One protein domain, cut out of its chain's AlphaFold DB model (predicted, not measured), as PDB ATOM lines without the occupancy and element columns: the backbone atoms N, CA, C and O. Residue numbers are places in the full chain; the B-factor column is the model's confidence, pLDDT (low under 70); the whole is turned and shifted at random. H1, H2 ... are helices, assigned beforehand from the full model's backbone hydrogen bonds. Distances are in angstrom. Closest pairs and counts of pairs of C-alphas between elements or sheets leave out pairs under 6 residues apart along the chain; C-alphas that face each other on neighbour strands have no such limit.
ATOM      1  N   LEU A   6     423.149 362.866   6.789       90.31
ATOM      2  CA  LEU A   6     422.280 364.036   6.925       90.31
ATOM      3  C   LEU A   6     420.836 363.665   7.301       90.31
ATOM      4  O   LEU A   6     420.280 364.273   8.211       90.31
ATOM      5  N   ASP A   7     420.250 362.658   6.649       90.25
ATOM      6  CA  ASP A   7     418.873 362.210   6.918       90.25
ATOM      7  C   ASP A   7     418.740 361.696   8.356       90.25
ATOM      8  O   ASP A   7     417.768 361.987   9.056       90.25
ATOM      9  N   ASN A   8     419.775 361.005   8.843       88.31
ATOM     10  CA  ASN A   8     419.860 360.566  10.233       88.31
ATOM     11  C   ASN A   8     419.867 361.739  11.222       88.31
ATOM     12  O   ASN A   8     419.203 361.668  12.256       88.31
ATOM     13  N   LEU A   9     420.611 362.809  10.919       91.81
ATOM     14  CA  LEU A   9     420.700 363.984  11.788       91.81
ATOM     15  C   LEU A   9     419.378 364.759  11.830       91.81
ATOM     16  O   LEU A   9     418.947 365.161  12.908       91.81
ATOM     17  N   LEU A  10     418.728 364.935  10.677       92.50
ATOM     18  CA  LEU A  10     417.424 365.596  10.590       92.50
ATOM     19  C   LEU A  10     416.362 364.831  11.383       92.50
ATOM     20  O   LEU A  10     415.664 365.426  12.199       92.50
ATOM     21  N   ARG A  11     416.314 363.502  11.227       90.31
ATOM     22  CA  ARG A  11     415.414 362.638  12.001       90.31
ATOM     23  C   ARG A  11     415.643 362.780  13.508       90.31
ATOM     24  O   ARG A  11     414.684 362.928  14.255       90.31
ATOM     25  N   ALA A  12     416.900 362.793  13.950       89.88
ATOM     26  CA  ALA A  12     417.223 362.951  15.367       89.88
ATOM     27  C   ALA A  12     416.804 364.324  15.932       89.88
ATOM     28  O   ALA A  12     416.324 364.399  17.064       89.88
ATOM     29  N   ASP A  13     416.964 365.408  15.163       90.75
ATOM     30  CA  ASP A  13     416.501 366.744  15.566       90.75
ATOM     31  C   ASP A  13     414.967 366.817  15.629       90.75
ATOM     32  O   ASP A  13     414.408 367.357  16.588       90.75
ATOM     33  N   ASP A  14     414.272 366.216  14.663       91.81
ATOM     34  CA  ASP A  14     412.810 366.146  14.657       91.81
ATOM     35  C   ASP A  14     412.265 365.337  15.842       91.81
ATOM     36  O   ASP A  14     411.344 365.802  16.522       91.81
ATOM     37  N   ASP A  15     412.875 364.192  16.159       93.94
ATOM     38  CA  ASP A  15     412.523 363.372  17.323       93.94
ATOM     39  C   ASP A  15     412.737 364.141  18.633       93.94
ATOM     40  O   ASP A  15     411.876 364.149  19.517       93.94
ATOM     41  N   HIS A  16     413.858 364.857  18.752       93.06
ATOM     42  CA  HIS A  16     414.146 365.684  19.919       93.06
ATOM     43  C   HIS A  16     413.123 366.822  20.081       93.06
ATOM     44  O   HIS A  16     412.614 367.063  21.181       93.06
ATOM     45  N   ARG A  17     412.749 367.494  18.984       94.25
ATOM     46  CA  ARG A  17     411.702 368.531  18.989       94.25
ATOM     47  C   ARG A  17     410.332 367.959  19.332       94.25
ATOM     48  O   ARG A  17     409.574 368.602  20.059       94.25
ATOM     49  N   ALA A  18     409.997 366.777  18.819       95.19
ATOM     50  CA  ALA A  18     408.749 366.092  19.134       95.19
ATOM     51  C   ALA A  18     408.681 365.731  20.624       95.19
ATOM     52  O   ALA A  18     407.692 366.061  21.282       95.19
ATOM     53  N   ALA A  19     409.757 365.170  21.178       95.62
ATOM     54  CA  ALA A  19     409.863 364.850  22.599       95.62
ATOM     55  C   ALA A  19     409.718 366.096  23.488       95.62
ATOM     56  O   ALA A  19     408.988 366.070  24.479       95.62
ATOM     57  N   ALA A  20     410.350 367.215  23.116       95.88
ATOM     58  CA  ALA A  20     410.224 368.472  23.851       95.88
ATOM     59  C   ALA A  20     408.780 369.009  23.854       95.88
ATOM     60  O   ALA A  20     408.299 369.486  24.884       95.88
ATOM     61  N   ARG A  21     408.067 368.912  22.723       94.56
ATOM     62  CA  ARG A  21     406.656 369.323  22.622       94.56
ATOM     63  C   ARG A  21     405.734 368.429  23.446       94.56
ATOM     64  O   ARG A  21     404.885 368.954  24.160       94.56
ATOM     65  N   ASP A  22     405.909 367.111  23.375       97.19
ATOM     66  CA  ASP A  22     405.119 366.149  24.156       97.19
ATOM     67  C   ASP A  22     405.344 366.337  25.664       97.19
ATOM     68  O   ASP A  22     404.387 366.408  26.436       97.19
ATOM     69  N   LEU A  23     406.596 366.543  26.089       96.00
ATOM     70  CA  LEU A  23     406.900 366.880  27.479       96.00
ATOM     71  C   LEU A  23     406.224 368.190  27.910       96.00
ATOM     72  O   LEU A  23     405.647 368.242  28.996       96.00
ATOM     73  N   GLY A  24     406.256 369.223  27.065       94.25
ATOM     74  CA  GLY A  24     405.560 370.487  27.314       94.25
ATOM     75  C   GLY A  24     404.050 370.300  27.486       94.25
ATOM     76  O   GLY A  24     403.486 370.751  28.479       94.25
ATOM     77  N   ALA A  25     403.408 369.550  26.588       95.44
ATOM     78  CA  ALA A  25     401.976 369.263  26.666       95.44
ATOM     79  C   ALA A  25     401.600 368.499  27.946       95.44
ATOM     80  O   ALA A  25     400.611 368.824  28.606       95.44
ATOM     81  N   ARG A  26     402.410 367.509  28.344       96.56
ATOM     82  CA  ARG A  26     402.212 366.770  29.604       96.56
ATOM     83  C   ARG A  26     402.426 367.653  30.826       96.56
ATOM     84  O   ARG A  26     401.691 367.523  31.801       96.56
ATOM     85  N   HIS A  27     403.402 368.553  30.777       93.56
ATOM     86  CA  HIS A  27     403.644 369.516  31.845       93.56
ATOM     87  C   HIS A  27     402.455 370.475  32.022       93.56
ATOM     88  O   HIS A  27     402.024 370.728  33.151       93.56
ATOM     89  N   ASP A  28     401.887 370.970  30.922       92.12
ATOM     90  CA  ASP A  28     400.701 371.828  30.952       92.12
ATOM     91  C   ASP A  28     399.477 371.072  31.486       92.12
ATOM     92  O   ASP A  28     398.774 371.578  32.362       92.12
ATOM     93  N   ALA A  29     399.268 369.826  31.048       94.62
ATOM     94  CA  ALA A  29     398.201 368.967  31.561       94.62
ATOM     95  C   ALA A  29     398.351 368.684  33.067       94.62
ATOM     96  O   ALA A  29     397.378 368.776  33.816       94.62
ATOM     97  N   MET A  30     399.572 368.393  33.529       93.12
ATOM     98  CA  MET A  30     399.872 368.210  34.951       93.12
ATOM     99  C   MET A  30     399.569 369.482  35.751       93.12
ATOM    100  O   MET A  30     398.964 369.409  36.818       93.12
ATOM    101  N   THR A  31     399.946 370.649  35.226       92.62
ATOM    102  CA  THR A  31     399.687 371.945  35.868       92.62
ATOM    103  C   THR A  31     398.186 372.216  35.991       92.62
ATOM    104  O   THR A  31     397.708 372.537  37.077       92.62
ATOM    105  N   ALA A  32     397.427 372.001  34.914       92.62
ATOM    106  CA  ALA A  32     395.976 372.167  34.919       92.62
ATOM    107  C   ALA A  32     395.283 371.218  35.914       92.62
ATOM    108  O   ALA A  32     394.358 371.619  36.618       92.62
ATOM    109  N   ALA A  33     395.757 369.972  36.020       95.00
ATOM    110  CA  ALA A  33     395.233 369.009  36.984       95.00
ATOM    111  C   ALA A  33     395.501 369.429  38.443       95.00
ATOM    112  O   ALA A  33     394.626 369.275  39.294       95.00
ATOM    113  N   ILE A  34     396.681 369.991  38.735       94.19
ATOM    114  CA  ILE A  34     397.024 370.525  40.066       94.19
ATOM    115  C   ILE A  34     396.119 371.710  40.430       94.19
ATOM    116  O   ILE A  34     395.634 371.788  41.565       94.19
ATOM    117  N   ASP A  35     395.867 372.612  39.479       93.69
ATOM    118  CA  ASP A  35     394.986 373.765  39.685       93.69
ATOM    119  C   ASP A  35     393.547 373.311  39.977       93.69
ATOM    120  O   ASP A  35     392.975 373.703  41.000       93.69
ATOM    121  N   ALA A  36     393.004 372.405  39.158       96.06
ATOM    122  CA  ALA A  36     391.669 371.839  39.352       96.06
ATOM    123  C   ALA A  36     391.537 371.099  40.694       96.06
ATOM    124  O   ALA A  36     390.556 371.268  41.419       96.06
ATOM    125  N   TYR A  37     392.546 370.311  41.078       95.75
ATOM    126  CA  TYR A  37     392.568 369.643  42.380       95.75
ATOM    127  C   TYR A  37     392.543 370.644  43.540       95.75
ATOM    128  O   TYR A  37     391.809 370.465  44.511       95.75
ATOM    129  N   THR A  38     393.328 371.718  43.441       94.56
ATOM    130  CA  THR A  38     393.395 372.753  44.478       94.56
ATOM    131  C   THR A  38     392.060 373.479  44.633       94.56
ATOM    132  O   THR A  38     391.665 373.808  45.753       94.56
ATOM    133  N   GLU A  39     391.347 373.717  43.532       96.25
ATOM    134  CA  GLU A  39     389.995 374.275  43.548       96.25
ATOM    135  C   GLU A  39     389.005 373.338  44.250       96.25
ATOM    136  O   GLU A  39     388.319 373.763  45.180       96.25
ATOM    137  N   GLN A  40     389.011 372.048  43.909       97.19
ATOM    138  CA  GLN A  40     388.121 371.065  44.535       97.19
ATOM    139  C   GLN A  40     388.433 370.837  46.012       97.19
ATOM    140  O   GLN A  40     387.522 370.688  46.825       97.19
ATOM    141  N   TRP A  41     389.709 370.890  46.394       95.62
ATOM    142  CA  TRP A  41     390.102 370.891  47.799       95.62
ATOM    143  C   TRP A  41     389.495 372.086  48.541       95.62
ATOM    144  O   TRP A  41     388.942 371.926  49.627       95.62
ATOM    145  N   ARG A  42     389.552 373.295  47.963       95.94
ATOM    146  CA  ARG A  42     388.927 374.487  48.562       95.94
ATOM    147  C   ARG A  42     387.412 374.341  48.648       95.94
ATOM    148  O   ARG A  42     386.858 374.667  49.691       95.94
ATOM    149  N   ALA A  43     386.766 373.812  47.610       97.44
ATOM    150  CA  ALA A  43     385.332 373.543  47.618       97.44
ATOM    151  C   ALA A  43     384.944 372.557  48.734       97.44
ATOM    152  O   ALA A  43     383.979 372.804  49.453       97.44
ATOM    153  N   ALA A  44     385.733 371.498  48.948       96.25
ATOM    154  CA  ALA A  44     385.528 370.565  50.055       96.25
ATOM    155  C   ALA A  44     385.647 371.264  51.420       96.25
ATOM    156  O   ALA A  44     384.780 371.093  52.276       96.25
ATOM    157  N   LEU A  45     386.662 372.113  51.616       96.31
ATOM    158  CA  LEU A  45     386.783 372.898  52.850       96.31
ATOM    159  C   LEU A  45     385.591 373.848  53.047       96.31
ATOM    160  O   LEU A  45     385.066 373.949  54.154       96.31
ATOM    161  N   SER A  46     385.129 374.514  51.986       96.88
ATOM    162  CA  SER A  46     383.939 375.376  52.022       96.88
ATOM    163  C   SER A  46     382.646 374.604  52.298       96.88
ATOM    164  O   SER A  46     381.730 375.161  52.893       96.88
ATOM    165  N   ALA A  47     382.582 373.326  51.920       97.06
ATOM    166  CA  ALA A  47     381.479 372.422  52.241       97.06
ATOM    167  C   ALA A  47     381.533 371.871  53.683       97.06
ATOM    168  O   ALA A  47     380.648 371.115  54.073       97.06
ATOM    169  N   GLY A  48     382.543 372.249  54.478       96.44
ATOM    170  CA  GLY A  48     382.646 371.911  55.901       96.44
ATOM    171  C   GLY A  48     383.578 370.745  56.232       96.44
ATOM    172  O   GLY A  48     383.682 370.382  57.400       96.44
ATOM    173  N   TRP A  49     384.284 370.177  55.249       95.62
ATOM    174  CA  TRP A  49     385.263 369.118  55.507       95.62
ATOM    175  C   TRP A  49     386.489 369.663  56.240       95.62
ATOM    176  O   TRP A  49     387.065 370.684  55.849       95.62
ATOM    177  N   ALA A  50     386.958 368.952  57.267       94.75
ATOM    178  CA  ALA A  50     388.219 369.294  57.911       94.75
ATOM    179  C   ALA A  50     389.416 368.787  57.089       94.75
ATOM    180  O   ALA A  50     389.407 367.686  56.537       94.75
ATOM    181  N   LYS A  51     390.522 369.544  57.078       92.12
ATOM    182  CA  LYS A  51     391.777 369.110  56.425       92.12
ATOM    183  C   LYS A  51     392.270 367.751  56.934       92.12
ATOM    184  O   LYS A  51     392.824 366.973  56.167       92.12
ATOM    185  N   THR A  52     392.081 367.474  58.223       93.12
ATOM    186  CA  THR A  52     392.450 366.204  58.860       93.12
ATOM    187  C   THR A  52     391.617 365.036  58.348       93.12
ATOM    188  O   THR A  52     392.156 363.945  58.194       93.12
ATOM    189  N   GLU A  53     390.336 365.250  58.043       94.44
ATOM    190  CA  GLU A  53     389.469 364.229  57.450       94.44
ATOM    191  C   GLU A  53     389.883 363.929  56.014       94.44
ATOM    192  O   GLU A  53     390.031 362.764  55.655       94.44
ATOM    193  N   LEU A  54     390.177 364.967  55.226       93.44
ATOM    194  CA  LEU A  54     390.691 364.805  53.866       93.44
ATOM    195  C   LEU A  54     392.040 364.068  53.861       93.44
ATOM    196  O   LEU A  54     392.236 363.130  53.091       93.44
ATOM    197  N   ALA A  55     392.947 364.428  54.770       92.75
ATOM    198  CA  ALA A  55     394.223 363.735  54.927       92.75
ATOM    199  C   ALA A  55     394.036 362.273  55.368       92.75
ATOM    200  O   ALA A  55     394.712 361.383  54.855       92.75
ATOM    201  N   ARG A  56     393.093 362.003  56.281       94.00
ATOM    202  CA  ARG A  56     392.757 360.640  56.726       94.00
ATOM    203  C   ARG A  56     392.142 359.801  55.608       94.00
ATOM    204  O   ARG A  56     392.392 358.603  55.555       94.00
ATOM    205  N   ALA A  57     391.383 360.428  54.714       94.56
ATOM    206  CA  ALA A  57     390.856 359.808  53.503       94.56
ATOM    207  C   ALA A  57     391.934 359.571  52.423       94.56
ATOM    208  O   ALA A  57     391.644 358.954  51.402       94.56
ATOM    209  N   GLY A  58     393.175 360.021  52.643       94.38
ATOM    210  CA  GLY A  58     394.309 359.795  51.746       94.38
ATOM    211  C   GLY A  58     394.526 360.891  50.702       94.38
ATOM    212  O   GLY A  58     395.400 360.749  49.847       94.38
ATOM    213  N   PHE A  59     393.780 361.997  50.763       95.19
ATOM    214  CA  PHE A  59     394.005 363.131  49.870       95.19
ATOM    215  C   PHE A  59     395.294 363.875  50.242       95.19
ATOM    216  O   PHE A  59     395.601 364.108  51.413       95.19
ATOM    217  N   THR A  60     396.061 364.276  49.225       94.00
ATOM    218  CA  THR A  60     397.324 364.999  49.419       94.00
ATOM    219  C   THR A  60     397.059 366.484  49.648       94.00
ATOM    220  O   THR A  60     396.347 367.107  48.868       94.00
ATOM    221  N   ASP A  61     397.653 367.083  50.681       91.06
ATOM    222  CA  ASP A  61     397.528 368.529  50.902       91.06
ATOM    223  C   ASP A  61     398.046 369.303  49.667       91.06
ATOM    224  O   ASP A  61     399.197 369.084  49.264       91.06
ATOM    225  N   PRO A  62     397.253 370.216  49.070       92.00
ATOM    226  CA  PRO A  62     397.677 371.000  47.910       92.00
ATOM    227  C   PRO A  62     398.954 371.820  48.155       92.00
ATOM    228  O   PRO A  62     399.687 372.102  47.213       92.00
ATOM    229  N   ALA A  63     399.290 372.159  49.405       89.12
ATOM    230  CA  ALA A  63     400.552 372.823  49.743       89.12
ATOM    231  C   ALA A  63     401.793 371.940  49.516       89.12
ATOM    232  O   ALA A  63     402.901 372.467  49.422       89.12
ATOM    233  N   ARG A  64     401.613 370.616  49.437       90.75
ATOM    234  CA  ARG A  64     402.673 369.630  49.175       90.75
ATOM    235  C   ARG A  64     402.783 369.258  47.698       90.75
ATOM    236  O   ARG A  64     403.707 368.534  47.337       90.75
ATOM    237  N   LEU A  65     401.856 369.724  46.860       89.62
ATOM    238  CA  LEU A  65     401.924 369.497  45.424       89.62
ATOM    239  C   LEU A  65     403.016 370.369  44.789       89.62
ATOM    240  O   LEU A  65     403.314 371.458  45.297       89.62
TER     241      LEU A  65
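What this domain is: This is residues 6 to 65 of the 86 residues of an uncharacterized protein of Actinomyces denticolens (UniProt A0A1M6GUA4). One long helix, H1, makes the length of this model, and past residue 46 the backbone folds back into a small head with the short helix H2 and residues 57 to 65, the last of the printed part. Residues 6 to 33 of H1 stick out alone as an arm. The printed part has 60 residues with two named helices, H1 then H2, and no named strand, and its class is all helix. It is extended, with a radius of gyration of the C-alphas of 19.5 A and spans of 63 by 17 by 14 A.

Where its parts are: Find C-alpha 6 at (422.280, 364.036, 6.925); from there H1, residues 6 to 46, runs 60.3 A to C-alpha 46 at (383.939, 375.376, 52.022). Then find H2, residues 51 to 56, ending at C-alpha 56 at (392.757, 360.640, 56.726).

How they stand to each other: A tight link of 4 residues joins H1 to H2. The two are close but not clearly touching; their closest C-alphas, those of Leu 45 and Lys 51, are 7.2 A apart. They run opposite ways at a steep tilt of 67 degrees. In H1 and H2 every O i to N i+4 pair is within hydrogen-bond range.

The domain as a whole: Look to Leu 6 and Gly 48 for the two C-alphas farthest apart, 63.5 A. The printed part has no cut, and no printed residue is under 70 in pLDDT.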